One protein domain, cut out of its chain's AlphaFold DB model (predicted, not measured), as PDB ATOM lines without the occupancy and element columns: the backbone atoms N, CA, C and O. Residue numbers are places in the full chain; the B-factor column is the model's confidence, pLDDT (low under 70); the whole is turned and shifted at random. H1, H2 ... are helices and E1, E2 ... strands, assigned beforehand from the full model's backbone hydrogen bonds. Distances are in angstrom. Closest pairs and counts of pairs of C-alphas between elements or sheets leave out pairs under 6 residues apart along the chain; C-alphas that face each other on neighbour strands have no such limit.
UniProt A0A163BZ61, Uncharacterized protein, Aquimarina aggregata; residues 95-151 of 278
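AT A GLANCE: This is residues 95 to 151 of the 278 residues of an uncharacterized protein of Aquimarina aggregata (UniProt A0A163BZ61). Two helices, H1 and H2, stand one after the other, stepped sideways at the link between them, and make a long rod; past H2 the backbone folds back as a small two-stranded hairpin, E1 and E2, beside the last residues of H2. H1 sticks out alone at the other end with its residues 96 to 108, which stand free. The printed part has 57 residues, with two named helices and then two named strands, in the order H1, H2, E1, E2; the sheet, order E1 - E2, is antiparallel, and the class is mixed, helices and strands. The whole is extended, with a radius of gyration of the C-alphas of 19.4 A, and spans 63 by 20 by 9 A.

IN THESE COORDINATES: Find C-alpha 96 at (21.856, 69.598, 11.827); from there H1, residues 96 to 112, runs 24.4 A to C-alpha 112 at (23.521, 46.920, 3.043). Look next at residues 121 to 133, which are H2, 18.6 A long. E1 is residues 138 to 143, 15.5 A long. E2 is residues 146 to 151, 16.1 A long, and ends at C-alpha 151 at (41.038, 19.875, -18.339).

HOW THE PARTS SIT: Start with H1 and go on along the printed part: H1 and H2 are apart, and H1 is apart from E1 and from E2. In both H1 and H2 every O i to N i+4 pair is within hydrogen-bond range. At the other end of H2, the C-alphas of Gly 133 and Val 140 are 5.7 A apart, the closest of H2 and E1, which have 4 pairs of C-alphas within 8 A. H2 and E2 are apart. E1 and E2 form a hairpin and are antiparallel, with 154 degrees between their directions. Look there for N 139 and O 150, 2.8 A apart, and N 148 and O 141, 2.9 A apart, both within hydrogen-bond range. The C-alphas of residues 138 and 151, which face each other, are 4.5 A apart.

THE WHOLE: The two C-alphas farthest apart are those of Glu 95 and Gly 137, 62.6 A. Without residues 95 to 108, which stand free, the body has 43 residues and spans 43 by 19 by 8 A. The printed part has no cut. The link from H1 to H2, 8 residues, is short; the links from H2 to E1 and from E1 to E2 are tight. The mean pLDDT of the printed part is 75.9, and 21 residues are under 70: residue 95 and residues 132 to 151, where both strands of the model lie.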
ATOM      1  N   GLU A  95      19.619  71.673   7.974       67.50
ATOM      2  CA  GLU A  95      19.586  71.590   9.434       67.50
ATOM      3  C   GLU A  95      20.393  70.402  10.001       67.50
ATOM      4  O   GLU A  95      20.548  69.336   9.401       67.50
ATOM      5  N   LEU A  96      20.940  70.571  11.212       74.81
ATOM      6  CA  LEU A  96      21.856  69.598  11.827       74.81
ATOM      7  C   LEU A  96      21.205  68.223  12.069       74.81
ATOM      8  O   LEU A  96      21.880  67.199  11.943       74.81
ATOM      9  N   GLN A  97      19.922  68.194  12.439       71.88
ATOM     10  CA  GLN A  97      19.208  66.947  12.725       71.88
ATOM     11  C   GLN A  97      19.041  66.101  11.456       71.88
ATOM     12  O   GLN A  97      19.267  64.891  11.478       71.88
ATOM     13  N   GLU A  98      18.775  66.746  10.328       70.19
ATOM     14  CA  GLU A  98      18.666  66.093   9.030       70.19
ATOM     15  C   GLU A  98      20.011  65.536   8.551       70.19
ATOM     16  O   GLU A  98      20.072  64.407   8.068       70.19
ATOM     17  N   VAL A  99      21.119  66.254   8.768       78.62
ATOM     18  CA  VAL A  99      22.470  65.723   8.504       78.62
ATOM     19  C   VAL A  99      22.732  64.461   9.330       78.62
ATOM     20  O   VAL A  99      23.282  63.486   8.816       78.62
ATOM     21  N   VAL A 100      22.331  64.441  10.605       81.12
ATOM     22  CA  VAL A 100      22.464  63.256  11.467       81.12
ATOM     23  C   VAL A 100      21.638  62.087  10.929       81.12
ATOM     24  O   VAL A 100      22.131  60.957  10.912       81.12
ATOM     25  N   ASP A 101      20.412  62.335  10.477       81.75
ATOM     26  CA  ASP A 101      19.537  61.285   9.959       81.75
ATOM     27  C   ASP A 101      19.986  60.791   8.577       81.75
ATOM     28  O   ASP A 101      20.038  59.580   8.358       81.75
ATOM     29  N   PHE A 102      20.482  61.674   7.709       86.56
ATOM     30  CA  PHE A 102      21.146  61.305   6.458       86.56
ATOM     31  C   PHE A 102      22.410  60.470   6.705       86.56
ATOM     32  O   PHE A 102      22.647  59.479   6.019       86.56
ATOM     33  N   ILE A 103      23.217  60.795   7.724       88.00
ATOM     34  CA  ILE A 103      24.384  59.983   8.111       88.00
ATOM     35  C   ILE A 103      23.955  58.601   8.619       88.00
ATOM     36  O   ILE A 103      24.619  57.609   8.306       88.00
ATOM     37  N   LYS A 104      22.866  58.503   9.392       87.38
ATOM     38  CA  LYS A 104      22.327  57.207   9.835       87.38
ATOM     39  C   LYS A 104      21.821  56.382   8.653       87.38
ATOM     40  O   LYS A 104      22.158  55.202   8.592       87.38
ATOM     41  N   GLN A 105      21.097  56.996   7.716       92.44
ATOM     42  CA  GLN A 105      20.628  56.324   6.504       92.44
ATOM     43  C   GLN A 105      21.807  55.860   5.647       92.44
ATOM     44  O   GLN A 105      21.900  54.684   5.324       92.44
ATOM     45  N   ASN A 106      22.790  56.727   5.390       93.94
ATOM     46  CA  ASN A 106      24.007  56.346   4.672       93.94
ATOM     47  C   ASN A 106      24.747  55.197   5.360       93.94
ATOM     48  O   ASN A 106      25.297  54.328   4.693       93.94
ATOM     49  N   LYS A 107      24.796  55.176   6.696       95.75
ATOM     50  CA  LYS A 107      25.398  54.065   7.438       95.75
ATOM     51  C   LYS A 107      24.646  52.758   7.183       95.75
ATOM     52  O   LYS A 107      25.302  51.736   7.001       95.75
ATOM     53  N   GLU A 108      23.319  52.786   7.182       95.38
ATOM     54  CA  GLU A 108      22.489  51.623   6.861       95.38
ATOM     55  C   GLU A 108      22.685  51.180   5.404       95.38
ATOM     56  O   GLU A 108      22.960  50.008   5.152       95.38
ATOM     57  N   ASP A 109      22.668  52.119   4.457       94.25
ATOM     58  CA  ASP A 109      22.909  51.860   3.036       94.25
ATOM     59  C   ASP A 109      24.286  51.221   2.819       94.25
ATOM     60  O   ASP A 109      24.395  50.179   2.173       94.25
ATOM     61  N   LEU A 110      25.338  51.777   3.434       93.94
ATOM     62  CA  LEU A 110      26.701  51.238   3.385       93.94
ATOM     63  C   LEU A 110      26.795  49.837   4.003       93.94
ATOM     64  O   LEU A 110      27.529  48.992   3.491       93.94
ATOM     65  N   GLN A 111      26.059  49.568   5.085       93.56
ATOM     66  CA  GLN A 111      25.982  48.233   5.691       93.56
ATOM     67  C   GLN A 111      25.235  47.234   4.799       93.56
ATOM     68  O   GLN A 111      25.530  46.038   4.840       93.56
ATOM     69  N   ASN A 112      24.316  47.720   3.965       93.38
ATOM     70  CA  ASN A 112      23.521  46.920   3.043       93.38
ATOM     71  C   ASN A 112      24.187  46.684   1.678       93.38
ATOM     72  O   ASN A 112      23.641  45.908   0.891       93.38
ATOM     73  N   LEU A 113      25.367  47.255   1.398       93.31
ATOM     74  CA  LEU A 113      26.158  47.004   0.181       93.31
ATOM     75  C   LEU A 113      26.770  45.586   0.153       93.31
ATOM     76  O   LEU A 113      27.983  45.390   0.221       93.31
ATOM     77  N   THR A 114      25.917  44.570   0.033       92.00
ATOM     78  CA  THR A 114      26.293  43.164  -0.175       92.00
ATOM     79  C   THR A 114      26.090  42.758  -1.636       92.00
ATOM     80  O   THR A 114      25.319  43.390  -2.354       92.00
ATOM     81  N   ILE A 115      26.750  41.684  -2.094       90.00
ATOM     82  CA  ILE A 115      26.625  41.196  -3.485       90.00
ATOM     83  C   ILE A 115      25.158  41.018  -3.930       90.00
ATOM     84  O   ILE A 115      24.835  41.484  -5.020       90.00
ATOM     85  N   PRO A 116      24.256  40.410  -3.125       89.81
ATOM     86  CA  PRO A 116      22.843  40.280  -3.497       89.81
ATOM     87  C   PRO A 116      22.097  41.612  -3.646       89.81
ATOM     88  O   PRO A 116      21.109  41.680  -4.368       89.81
ATOM     89  N   ASN A 117      22.553  42.663  -2.960       91.69
ATOM     90  CA  ASN A 117      21.863  43.950  -2.891       91.69
ATOM     91  C   ASN A 117      22.367  44.961  -3.937       91.69
ATOM     92  O   ASN A 117      21.774  46.026  -4.090       91.69
ATOM     93  N   ILE A 118      23.443  44.646  -4.667       91.88
ATOM     94  CA  ILE A 118      23.939  45.473  -5.772       91.88
ATOM     95  C   ILE A 118      23.290  44.980  -7.066       91.88
ATOM     96  O   ILE A 118      23.600  43.892  -7.559       91.88
ATOM     97  N   ALA A 119      22.394  45.794  -7.625       92.69
ATOM     98  CA  ALA A 119      21.695  45.483  -8.868       92.69
ATOM     99  C   ALA A 119      22.681  45.096  -9.989       92.69
ATOM    100  O   ALA A 119      23.683  45.772 -10.213       92.69
ATOM    101  N   GLY A 120      22.402  43.988 -10.680       90.69
ATOM    102  CA  GLY A 120      23.218  43.478 -11.788       90.69
ATOM    103  C   GLY A 120      24.468  42.689 -11.377       90.69
ATOM    104  O   GLY A 120      24.857  41.777 -12.099       90.69
ATOM    105  N   LEU A 121      25.058  42.927 -10.199       93.38
ATOM    106  CA  LEU A 121      26.308  42.258  -9.805       93.38
ATOM    107  C   LEU A 121      26.149  40.735  -9.668       93.38
ATOM    108  O   LEU A 121      27.019  39.974 -10.085       93.38
ATOM    109  N   GLN A 122      25.027  40.273  -9.110       92.12
ATOM    110  CA  GLN A 122      24.747  38.839  -9.006       92.12
ATOM    111  C   GLN A 122      24.571  38.177 -10.382       92.12
ATOM    112  O   GLN A 122      24.968  37.024 -10.563       92.12
ATOM    113  N   GLN A 123      23.996  38.902 -11.342       91.38
ATOM    114  CA  GLN A 123      23.815  38.419 -12.705       91.38
ATOM    115  C   GLN A 123      25.166  38.290 -13.413       91.38
ATOM    116  O   GLN A 123      25.483  37.205 -13.883       91.38
ATOM    117  N   GLU A 124      26.000  39.330 -13.378       91.50
ATOM    118  CA  GLU A 124      27.354  39.320 -13.958       91.50
ATOM    119  C   GLU A 124      28.215  38.171 -13.402       91.50
ATOM    120  O   GLU A 124      28.873  37.443 -14.143       91.50
ATOM    121  N   ILE A 125      28.161  37.931 -12.084       88.00
ATOM    122  CA  ILE A 125      28.864  36.799 -11.454       88.00
ATOM    123  C   ILE A 125      28.346  35.451 -11.980       88.00
ATOM    124  O   ILE A 125      29.130  34.515 -12.149       88.00
ATOM    125  N   THR A 126      27.040  35.341 -12.222       85.25
ATOM    126  CA  THR A 126      26.416  34.120 -12.749       85.25
ATOM    127  C   THR A 126      26.811  33.893 -14.205       85.25
ATOM    128  O   THR A 126      27.227  32.790 -14.549       85.25
ATOM    129  N   GLU A 127      26.777  34.935 -15.034       87.31
ATOM    130  CA  GLU A 127      27.173  34.871 -16.443       87.31
ATOM    131  C   GLU A 127      28.648  34.480 -16.598       87.31
ATOM    132  O   GLU A 127      28.973  33.592 -17.387       87.31
ATOM    133  N   ILE A 128      29.543  35.053 -15.786       82.31
ATOM    134  CA  ILE A 128      30.953  34.640 -15.743       82.31
ATOM    135  C   ILE A 128      31.070  33.168 -15.332       82.31
ATOM    136  O   ILE A 128      31.810  32.410 -15.958       82.31
ATOM    137  N   TYR A 129      30.344  32.735 -14.298       76.38
ATOM    138  CA  TYR A 129      30.388  31.346 -13.838       76.38
ATOM    139  C   TYR A 129      29.947  30.357 -14.931       76.38
ATOM    140  O   TYR A 129      30.615  29.344 -15.158       76.38
ATOM    141  N   GLU A 130      28.869  30.669 -15.648       75.25
ATOM    142  CA  GLU A 130      28.362  29.860 -16.759       75.25
ATOM    143  C   GLU A 130      29.297  29.875 -17.976       75.25
ATOM    144  O   GLU A 130      29.525  28.830 -18.590       75.25
ATOM    145  N   ALA A 131      29.890  31.027 -18.308       71.56
ATOM    146  CA  ALA A 131      30.846  31.153 -19.408       71.56
ATOM    147  C   ALA A 131      32.086  30.273 -19.193       71.56
ATOM    148  O   ALA A 131      32.568  29.631 -20.127       71.56
ATOM    149  N   ILE A 132      32.570  30.192 -17.953       66.56
ATOM    150  CA  ILE A 132      33.692  29.323 -17.585       66.56
ATOM    151  C   ILE A 132      33.271  27.844 -17.692       66.56
ATOM    152  O   ILE A 132      34.006  27.045 -18.275       66.56
ATOM    153  N   GLY A 133      32.075  27.479 -17.214       62.44
ATOM    154  CA  GLY A 133      31.562  26.102 -17.267       62.44
ATOM    155  C   GLY A 133      31.273  25.565 -18.677       62.44
ATOM    156  O   GLY A 133      31.317  24.355 -18.888       62.44
ATOM    157  N   ASN A 134      31.018  26.444 -19.650       59.12
ATOM    158  CA  ASN A 134      30.721  26.076 -21.041       59.12
ATOM    159  C   ASN A 134      31.949  26.002 -21.966       59.12
ATOM    160  O   ASN A 134      31.795  25.742 -23.163       59.12
ATOM    161  N   THR A 135      33.171  26.190 -21.457       57.91
ATOM    162  CA  THR A 135      34.377  25.913 -22.252       57.91
ATOM    163  C   THR A 135      34.544  24.401 -22.406       57.91
ATOM    164  O   THR A 135      35.088  23.719 -21.543       57.91
ATOM    165  N   GLY A 136      34.004  23.846 -23.497       53.88
ATOM    166  CA  GLY A 136      34.051  22.416 -23.805       53.88
ATOM    167  C   GLY A 136      35.460  21.847 -23.631       53.88
ATOM    168  O   GLY A 136      36.352  22.139 -24.422       53.88
ATOM    169  N   GLY A 137      35.650  21.057 -22.574       54.53
ATOM    170  CA  GLY A 137      36.939  20.476 -22.199       54.53
ATOM    171  C   GLY A 137      37.518  20.970 -20.873       54.53
ATOM    172  O   GLY A 137      38.530  20.425 -20.453       54.53
ATOM    173  N   ILE A 138      36.910  21.936 -20.175       57.75
ATOM    174  CA  ILE A 138      37.360  22.381 -18.846       57.75
ATOM    175  C   ILE A 138      36.201  22.274 -17.849       57.75
ATOM    176  O   ILE A 138      35.264  23.062 -17.858       57.75
ATOM    177  N   GLU A 139      36.263  21.276 -16.970       60.97
ATOM    178  CA  GLU A 139      35.336  21.125 -15.851       60.97
ATOM    179  C   GLU A 139      35.744  22.088 -14.728       60.97
ATOM    180  O   GLU A 139      36.872  22.048 -14.227       60.97
ATOM    181  N   VAL A 140      34.823  22.961 -14.324       58.75
ATOM    182  CA  VAL A 140      35.047  23.955 -13.269       58.75
ATOM    183  C   VAL A 140      34.492  23.419 -11.960       58.75
ATOM    184  O   VAL A 140      33.281  23.296 -11.782       58.75
ATOM    185  N   ILE A 141      35.372  23.123 -11.008       60.31
ATOM    186  CA  ILE A 141      34.994  22.548  -9.718       60.31
ATOM    187  C   ILE A 141      35.094  23.632  -8.646       60.31
ATOM    188  O   ILE A 141      36.177  24.144  -8.351       60.31
ATOM    189  N   LYS A 142      33.963  23.960  -8.017       49.12
ATOM    190  CA  LYS A 142      33.908  24.914  -6.903       49.12
ATOM    191  C   LYS A 142      34.280  24.224  -5.588       49.12
ATOM    192  O   LYS A 142      33.600  23.294  -5.169       49.12
ATOM    193  N   HIS A 143      35.313  24.721  -4.910       45.41
ATOM    194  CA  HIS A 143      35.669  24.327  -3.542       45.41
ATOM    195  C   HIS A 143      35.794  25.581  -2.667       45.41
ATOM    196  O   HIS A 143      36.812  26.272  -2.663       45.41
ATOM    197  N   GLY A 144      34.727  25.914  -1.935       61.06
ATOM    198  CA  GLY A 144      34.679  27.141  -1.134       61.06
ATOM    199  C   GLY A 144      34.779  28.404  -1.999       61.06
ATOM    200  O   GLY A 144      33.905  28.647  -2.834       61.06
ATOM    201  N   LYS A 145      35.832  29.209  -1.779       52.56
ATOM    202  CA  LYS A 145      36.145  30.439  -2.543       52.56
ATOM    203  C   LYS A 145      37.050  30.200  -3.760       52.56
ATOM    204  O   LYS A 145      37.357  31.147  -4.475       52.56
ATOM    205  N   ILE A 146      37.502  28.967  -3.968       42.78
ATOM    206  CA  ILE A 146      38.458  28.620  -5.019       42.78
ATOM    207  C   ILE A 146      37.698  27.980  -6.183       42.78
ATOM    208  O   ILE A 146      36.872  27.081  -5.984       42.78
ATOM    209  N   LEU A 147      37.993  28.444  -7.399       49.34
ATOM    210  CA  LEU A 147      37.616  27.776  -8.642       49.34
ATOM    211  C   LEU A 147      38.794  26.910  -9.086       49.34
ATOM    212  O   LEU A 147      39.904  27.411  -9.256       49.34
ATOM    213  N   ARG A 148      38.559  25.606  -9.244       57.03
ATOM    214  CA  ARG A 148      39.533  24.664  -9.806       57.03
ATOM    215  C   ARG A 148      39.140  24.348 -11.242       57.03
ATOM    216  O   ARG A 148      37.961  24.140 -11.516       57.03
ATOM    217  N   PHE A 149      40.123  24.279 -12.130       56.44
ATOM    218  CA  PHE A 149      39.925  23.976 -13.542       56.44
ATOM    219  C   PHE A 149      40.495  22.593 -13.828       56.44
ATOM    220  O   PHE A 149      41.682  22.351 -13.613       56.44
ATOM    221  N   LYS A 150      39.656  21.675 -14.298       57.44
ATOM    222  CA  LYS A 150      40.057  20.329 -14.692       57.44
ATOM    223  C   LYS A 150      39.912  20.193 -16.198       57.44
ATOM    224  O   LYS A 150      38.805  20.161 -16.726       57.44
ATOM    225  N   VAL A 151      41.037  20.091 -16.892       56.91
ATOM    226  CA  VAL A 151      41.038  19.875 -18.339       56.91
ATOM    227  C   VAL A 151      40.704  18.407 -18.619       56.91
ATOM    228  O   VAL A 151      41.392  17.498 -18.164       56.91
TER     229      VAL A 151